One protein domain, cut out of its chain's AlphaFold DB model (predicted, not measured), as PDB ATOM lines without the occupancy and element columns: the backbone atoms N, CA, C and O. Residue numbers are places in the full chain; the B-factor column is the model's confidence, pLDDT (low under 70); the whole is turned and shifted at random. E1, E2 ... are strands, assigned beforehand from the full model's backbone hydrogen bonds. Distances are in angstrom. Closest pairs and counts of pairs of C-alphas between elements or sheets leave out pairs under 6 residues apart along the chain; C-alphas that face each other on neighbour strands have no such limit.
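What this domain is: This is residues 92 to 150 of the 151 residues of an uncharacterized protein of Calocera cornea HHB12733 (UniProt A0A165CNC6). A single twisted slab of four antiparallel strands, E1 to E4, makes the body, and the stretch before E1 and the closing stretch with short E5 fold over one and the same face of it. A long loop between E2 and E3 lies at one end of the slab. The printed part has 59 residues, no named helix and five strands, E1 to E5 along the chain, with sheet order E1, E2, E3, E4; it is all strand, though under half of its residues, 27, are in named elements. It is compact, with a radius of gyration of the C-alphas of 10.4 A, and only just rounded, spanning 29 by 20 by 16 A.

How they stand to each other: After residues 92 to 101, E1, residues 102 to 108, is an edge strand and forms a hairpin with E2, residues 111 to 116; N 106 and O 113 are 2.9 A apart, within hydrogen-bond range. E2 forms a hairpin with E3, residues 128 to 133, with N 114 and O 130 at 2.8 A. E3 forms a hairpin with the other edge strand, E4, residues 139 to 143, with N 131 and O 141 at 2.8 A. These four make a meander, each strand the antiparallel neighbour of the one before. E5, residues 148 to 150, pairs with no named strand; its closest C-alpha to E4 is that of Ala 148, 6.4 A from that of Tyr 139. E1 and E4 are apart.

Where its parts are: E1 begins at C-alpha 102 (216.552, 140.985, 160.484) and is 17.2 A long, E2 16.1 A, E3 16.7 A and E4 11.4 A. E5 ends at C-alpha 150 (215.826, 154.243, 151.436).

The domain as a whole: The C-alphas farthest apart, of Gly 120 and Thr 136, are 30.2 A apart. The printed part has no cut. The link from E2 to E3, 11 residues, is long. Residues 118 to 127 and 149 to 150 have pLDDT under 70.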
ATOM      1  N   CYS A  92     219.602 145.256 153.823       85.19
ATOM      2  CA  CYS A  92     218.254 145.062 154.335       85.19
ATOM      3  C   CYS A  92     217.979 146.014 155.508       85.19
ATOM      4  O   CYS A  92     218.876 146.200 156.335       85.19
ATOM      5  N   PRO A  93     216.755 146.534 155.686       85.31
ATOM      6  CA  PRO A  93     216.361 147.185 156.936       85.31
ATOM      7  C   PRO A  93     216.671 146.310 158.156       85.31
ATOM      8  O   PRO A  93     216.645 145.085 158.054       85.31
ATOM      9  N   ALA A  94     216.975 146.920 159.303       84.69
ATOM     10  CA  ALA A  94     217.305 146.176 160.523       84.69
ATOM     11  C   ALA A  94     216.100 145.435 161.127       84.69
ATOM     12  O   ALA A  94     216.281 144.419 161.792       84.69
ATOM     13  N   GLU A  95     214.887 145.934 160.891       85.75
ATOM     14  CA  GLU A  95     213.628 145.373 161.384       85.75
ATOM     15  C   GLU A  95     212.557 145.488 160.299       85.75
ATOM     16  O   GLU A  95     212.640 146.387 159.456       85.75
ATOM     17  N   ASP A  96     211.561 144.605 160.334       84.44
ATOM     18  CA  ASP A  96     210.353 144.736 159.524       84.44
ATOM     19  C   ASP A  96     209.345 145.728 160.149       84.44
ATOM     20  O   ASP A  96     209.580 146.299 161.217       84.44
ATOM     21  N   LEU A  97     208.201 145.960 159.498       83.38
ATOM     22  CA  LEU A  97     207.163 146.868 160.010       83.38
ATOM     23  C   LEU A  97     206.400 146.317 161.221       83.38
ATOM     24  O   LEU A  97     205.677 147.070 161.874       83.38
ATOM     25  N   ALA A  98     206.547 145.029 161.524       81.94
ATOM     26  CA  ALA A  98     206.040 144.417 162.744       81.94
ATOM     27  C   ALA A  98     207.067 144.475 163.894       81.94
ATOM     28  O   ALA A  98     206.754 144.064 165.009       81.94
ATOM     29  N   GLY A  99     208.266 145.023 163.651       80.00
ATOM     30  CA  GLY A  99     209.344 145.123 164.635       80.00
ATOM     31  C   GLY A  99     210.173 143.847 164.771       80.00
ATOM     32  O   GLY A  99     210.940 143.711 165.722       80.00
ATOM     33  N   ASN A 100     210.044 142.899 163.843       82.56
ATOM     34  CA  ASN A 100     210.870 141.702 163.841       82.56
ATOM     35  C   ASN A 100     212.271 142.037 163.339       82.56
ATOM     36  O   ASN A 100     212.427 142.589 162.250       82.56
ATOM     37  N   ALA A 101     213.298 141.653 164.095       85.12
ATOM     38  CA  ALA A 101     214.684 141.869 163.703       85.12
ATOM     39  C   ALA A 101     215.059 141.067 162.448       85.12
ATOM     40  O   ALA A 101     214.635 139.923 162.257       85.12
ATOM     41  N   ARG A 102     215.911 141.659 161.610       86.88
ATOM     42  CA  ARG A 102     216.552 140.985 160.484       86.88
ATOM     43  C   ARG A 102     217.515 139.932 161.013       86.88
ATOM     44  O   ARG A 102     218.495 140.271 161.677       86.88
ATOM     45  N   TYR A 103     217.294 138.675 160.647       86.19
ATOM     46  CA  TYR A 103     218.201 137.586 161.013       86.19
ATOM     47  C   TYR A 103     219.077 137.126 159.844       86.19
ATOM     48  O   TYR A 103     220.126 136.523 160.070       86.19
ATOM     49  N   SER A 104     218.681 137.399 158.595       86.81
ATOM     50  CA  SER A 104     219.472 137.036 157.419       86.81
ATOM     51  C   SER A 104     219.281 138.025 156.270       86.81
ATOM     52  O   SER A 104     218.208 138.607 156.097       86.81
ATOM     53  N   GLN A 105     220.346 138.202 155.489       88.06
ATOM     54  CA  GLN A 105     220.316 138.873 154.198       88.06
ATOM     55  C   GLN A 105     221.137 138.077 153.187       88.06
ATOM     56  O   GLN A 105     222.190 137.534 153.531       88.06
ATOM     57  N   ALA A 106     220.685 138.047 151.941       88.00
ATOM     58  CA  ALA A 106     221.421 137.479 150.822       88.00
ATOM     59  C   ALA A 106     221.249 138.362 149.586       88.00
ATOM     60  O   ALA A 106     220.234 139.035 149.437       88.00
ATOM     61  N   VAL A 107     222.242 138.348 148.701       85.81
ATOM     62  CA  VAL A 107     222.146 138.981 147.385       85.81
ATOM     63  C   VAL A 107     222.186 137.872 146.341       85.81
ATOM     64  O   VAL A 107     223.155 137.118 146.287       85.81
ATOM     65  N   ASP A 108     221.123 137.762 145.548       85.56
ATOM     66  CA  ASP A 108     221.010 136.848 144.411       85.56
ATOM     67  C   ASP A 108     220.816 137.664 143.126       85.56
ATOM     68  O   ASP A 108     219.748 138.231 142.861       85.56
ATOM     69  N   GLY A 109     221.898 137.808 142.358       87.69
ATOM     70  CA  GLY A 109     221.958 138.738 141.232       87.69
ATOM     71  C   GLY A 109     221.681 140.177 141.678       87.69
ATOM     72  O   GLY A 109     222.376 140.708 142.540       87.69
ATOM     73  N   ASN A 110     220.641 140.792 141.110       86.94
ATOM     74  CA  ASN A 110     220.190 142.140 141.476       86.94
ATOM     75  C   ASN A 110     219.099 142.133 142.559       86.94
ATOM     76  O   ASN A 110     218.453 143.155 142.775       86.94
ATOM     77  N   THR A 111     218.860 141.001 143.223       86.56
ATOM     78  CA  THR A 111     217.835 140.886 144.265       86.56
ATOM     79  C   THR A 111     218.490 140.800 145.632       86.56
ATOM     80  O   THR A 111     219.223 139.860 145.924       86.56
ATOM     81  N   LEU A 112     218.192 141.765 146.492       87.81
ATOM     82  CA  LEU A 112     218.510 141.728 147.908       87.81
ATOM     83  C   LEU A 112     217.350 141.053 148.652       87.81
ATOM     84  O   LEU A 112     216.258 141.607 148.747       87.81
ATOM     85  N   VAL A 113     217.590 139.856 149.176       89.88
ATOM     86  CA  VAL A 113     216.628 139.058 149.940       89.88
ATOM     87  C   VAL A 113     216.852 139.294 151.429       89.88
ATOM     88  O   VAL A 113     217.937 139.039 151.949       89.88
ATOM     89  N   CYS A 114     215.812 139.746 152.120       88.56
ATOM     90  CA  CYS A 114     215.821 140.089 153.535       88.56
ATOM     91  C   CYS A 114     214.857 139.195 154.300       88.56
ATOM     92  O   CYS A 114     213.677 139.122 153.960       88.56
ATOM     93  N   LEU A 115     215.356 138.543 155.348       87.69
ATOM     94  CA  LEU A 115     214.558 137.677 156.206       87.69
ATOM     95  C   LEU A 115     214.523 138.246 157.626       87.69
ATOM     96  O   LEU A 115     215.568 138.512 158.236       87.69
ATOM     97  N   TYR A 116     213.312 138.414 158.145       86.44
ATOM     98  CA  TYR A 116     213.029 138.962 159.468       86.44
ATOM     99  C   TYR A 116     212.265 137.954 160.316       86.44
ATOM    100  O   TYR A 116     211.486 137.157 159.792       86.44
ATOM    101  N   GLY A 117     212.488 138.013 161.628       83.25
ATOM    102  CA  GLY A 117     211.870 137.113 162.595       83.25
ATOM    103  C   GLY A 117     212.891 136.304 163.383       83.25
ATOM    104  O   GLY A 117     214.079 136.624 163.446       83.25
ATOM    105  N   ASN A 118     212.401 135.249 164.024       67.44
ATOM    106  CA  ASN A 118     213.217 134.380 164.858       67.44
ATOM    107  C   ASN A 118     213.934 133.333 163.992       67.44
ATOM    108  O   ASN A 118     213.290 132.627 163.219       67.44
ATOM    109  N   SER A 119     215.248 133.173 164.169       58.41
ATOM    110  CA  SER A 119     216.118 132.284 163.377       58.41
ATOM    111  C   SER A 119     215.788 130.781 163.470       58.41
ATOM    112  O   SER A 119     216.484 129.966 162.867       58.41
ATOM    113  N   GLY A 120     214.734 130.407 164.207       55.06
ATOM    114  CA  GLY A 120     214.227 129.041 164.355       55.06
ATOM    115  C   GLY A 120     212.746 128.844 164.008       55.06
ATOM    116  O   GLY A 120     212.252 127.728 164.166       55.06
ATOM    117  N   ALA A 121     212.027 129.878 163.556       55.34
ATOM    118  CA  ALA A 121     210.651 129.710 163.094       55.34
ATOM    119  C   ALA A 121     210.640 129.174 161.648       55.34
ATOM    120  O   ALA A 121     211.413 129.653 160.812       55.34
ATOM    121  N   PRO A 122     209.792 128.183 161.311       54.84
ATOM    122  CA  PRO A 122     209.591 127.808 159.918       54.84
ATOM    123  C   PRO A 122     209.105 129.035 159.134       54.84
ATOM    124  O   PRO A 122     208.241 129.770 159.613       54.84
ATOM    125  N   LEU A 123     209.638 129.227 157.919       55.00
ATOM    126  CA  LEU A 123     209.420 130.385 157.027       55.00
ATOM    127  C   LEU A 123     207.945 130.734 156.723       55.00
ATOM    128  O   LEU A 123     207.678 131.696 156.013       55.00
ATOM    129  N   TYR A 124     206.995 129.941 157.214       52.94
ATOM    130  CA  TYR A 124     205.582 130.009 156.871       52.94
ATOM    131  C   TYR A 124     204.666 130.512 157.987       52.94
ATOM    132  O   TYR A 124     203.528 130.849 157.671       52.94
ATOM    133  N   GLU A 125     205.117 130.596 159.245       56.28
ATOM    134  CA  GLU A 125     204.224 131.030 160.338       56.28
ATOM    135  C   GLU A 125     204.635 132.356 160.996       56.28
ATOM    136  O   GLU A 125     203.745 133.138 161.305       56.28
ATOM    137  N   ASP A 126     205.935 132.681 161.078       60.16
ATOM    138  CA  ASP A 126     206.421 133.909 161.748       60.16
ATOM    139  C   ASP A 126     207.598 134.611 161.031       60.16
ATOM    140  O   ASP A 126     208.306 135.424 161.629       60.16
ATOM    141  N   ALA A 127     207.860 134.291 159.758       67.50
ATOM    142  CA  ALA A 127     208.950 134.908 159.000       67.50
ATOM    143  C   ALA A 127     208.420 135.913 157.969       67.50
ATOM    144  O   ALA A 127     207.577 135.582 157.134       67.50
ATOM    145  N   THR A 128     208.966 137.127 157.993       82.25
ATOM    146  CA  THR A 128     208.772 138.116 156.927       82.25
ATOM    147  C   THR A 128     209.934 137.975 155.946       82.25
ATOM    148  O   THR A 128     211.100 138.035 156.344       82.25
ATOM    149  N   ALA A 129     209.627 137.786 154.664       86.75
ATOM    150  CA  ALA A 129     210.616 137.699 153.594       86.75
ATOM    151  C   ALA A 129     210.371 138.824 152.592       86.75
ATOM    152  O   ALA A 129     209.292 138.899 152.005       86.75
ATOM    153  N   CYS A 130     211.359 139.690 152.396       87.25
ATOM    154  CA  CYS A 130     211.248 140.867 151.543       87.25
ATOM    155  C   CYS A 130     212.382 140.891 150.530       87.25
ATOM    156  O   CYS A 130     213.551 140.810 150.901       87.25
ATOM    157  N   ASN A 131     212.032 141.049 149.262       89.38
ATOM    158  CA  ASN A 131     212.978 141.195 148.174       89.38
ATOM    159  C   ASN A 131     213.010 142.653 147.732       89.38
ATOM    160  O   ASN A 131     211.975 143.262 147.435       89.38
ATOM    161  N   TYR A 132     214.214 143.184 147.614       86.31
ATOM    162  CA  TYR A 132     214.491 144.526 147.135       86.31
ATOM    163  C   TYR A 132     215.380 144.449 145.904       86.31
ATOM    164  O   TYR A 132     216.157 143.510 145.742       86.31
ATOM    165  N   ASP A 133     215.292 145.446 145.041       86.75
ATOM    166  CA  ASP A 133     216.291 145.652 144.007       86.75
ATOM    167  C   ASP A 133     217.601 146.100 144.678       86.75
ATOM    168  O   ASP A 133     217.651 147.119 145.362       86.75
ATOM    169  N   ALA A 134     218.671 145.329 144.507       82.12
ATOM    170  CA  ALA A 134     219.964 145.568 145.147       82.12
ATOM    171  C   ALA A 134     220.684 146.829 144.624       82.12
ATOM    172  O   ALA A 134     221.694 147.232 145.196       82.12
ATOM    173  N   THR A 135     220.182 147.447 143.549       79.94
ATOM    174  CA  THR A 135     220.754 148.652 142.921       79.94
ATOM    175  C   THR A 135     220.052 149.925 143.383       79.94
ATOM    176  O   THR A 135     220.662 150.992 143.443       79.94
ATOM    177  N   THR A 136     218.761 149.829 143.693       79.06
ATOM    178  CA  THR A 136     217.884 150.974 143.983       79.06
ATOM    179  C   THR A 136     217.212 150.897 145.349       79.06
ATOM    180  O   THR A 136     216.530 151.843 145.728       79.06
ATOM    181  N   GLY A 137     217.329 149.771 146.058       77.06
ATOM    182  CA  GLY A 137     216.608 149.507 147.303       77.06
ATOM    183  C   GLY A 137     215.099 149.386 147.135       77.06
ATOM    184  O   GLY A 137     214.379 149.228 148.117       77.06
ATOM    185  N   ALA A 138     214.577 149.469 145.910       80.69
ATOM    186  CA  ALA A 138     213.145 149.460 145.685       80.69
ATOM    187  C   ALA A 138     212.558 148.103 146.085       80.69
ATOM    188  O   ALA A 138     213.049 147.054 145.667       80.69
ATOM    189  N   TYR A 139     211.489 148.114 146.880       81.75
ATOM    190  CA  TYR A 139     210.757 146.891 147.193       81.75
ATOM    191  C   TYR A 139     210.196 146.272 145.907       81.75
ATOM    192  O   TYR A 139     209.556 146.956 145.108       81.75
ATOM    193  N   THR A 140     210.422 144.972 145.726       82.00
ATOM    194  CA  THR A 140     209.972 144.233 144.537       82.00
ATOM    195  C   THR A 140     208.822 143.293 144.873       82.00
ATOM    196  O   THR A 140     207.740 143.399 144.299       82.00
ATOM    197  N   VAL A 141     209.036 142.373 145.813       80.94
ATOM    198  CA  VAL A 141     208.072 141.341 146.204       80.94
ATOM    199  C   VAL A 141     208.419 140.809 147.590       80.94
ATOM    200  O   VAL A 141     209.560 140.896 148.028       80.94
ATOM    201  N   GLY A 142     207.452 140.242 148.295       80.88
ATOM    202  CA  GLY A 142     207.661 139.727 149.636       80.88
ATOM    203  C   GLY A 142     206.369 139.255 150.282       80.88
ATOM    204  O   GLY A 142     205.279 139.403 149.726       80.88
ATOM    205  N   TYR A 143     206.516 138.675 151.463       76.31
ATOM    206  CA  TYR A 143     205.428 138.247 152.327       76.31
ATOM    207  C   TYR A 143     205.648 138.810 153.729       76.31
ATOM    208  O   TYR A 143     206.762 138.756 154.249       76.31
ATOM    209  N   GLY A 144     204.577 139.325 154.335       74.88
ATOM    210  CA  GLY A 144     204.605 139.921 155.666       74.88
ATOM    211  C   GLY A 144     204.730 141.444 155.647       74.88
ATOM    212  O   GLY A 144     204.299 142.124 154.713       74.88
ATOM    213  N   ALA A 145     205.278 141.987 156.729       81.88
ATOM    214  CA  ALA A 145     205.265 143.414 157.025       81.88
ATOM    215  C   ALA A 145     206.508 144.115 156.440       81.88
ATOM    216  O   ALA A 145     207.340 144.631 157.179       81.88
ATOM    217  N   CYS A 146     206.672 144.107 155.113       82.62
ATOM    218  CA  CYS A 146     207.910 144.565 154.476       82.62
ATOM    219  C   CYS A 146     208.138 146.086 154.578       82.62
ATOM    220  O   CYS A 146     207.313 146.863 154.089       82.62
ATOM    221  N   PRO A 147     209.265 146.531 155.161       80.38
ATOM    222  CA  PRO A 147     209.644 147.939 155.203       80.38
ATOM    223  C   PRO A 147     210.132 148.426 153.836       80.38
ATOM    224  O   PRO A 147     210.542 147.635 152.989       80.38
ATOM    225  N   ALA A 148     210.129 149.738 153.637       72.81
ATOM    226  CA  ALA A 148     210.759 150.385 152.502       72.81
ATOM    227  C   ALA A 148     212.240 150.572 152.836       72.81
ATOM    228  O   ALA A 148     212.589 150.960 153.954       72.81
ATOM    229  N   ALA A 149     213.101 150.296 151.867       68.62
ATOM    230  CA  ALA A 149     214.502 150.669 151.935       68.62
ATOM    231  C   ALA A 149     214.659 152.068 151.317       68.62
ATOM    232  O   ALA A 149     214.096 152.344 150.256       68.62
ATOM    233  N   SER A 150     215.379 152.963 152.000       68.00
ATOM    234  CA  SER A 150     215.826 154.243 151.436       68.00
ATOM    235  C   SER A 150     217.311 154.492 151.656       68.00
ATOM    236  O   SER A 150     217.944 153.895 152.533       68.00
TER     237      SER A 150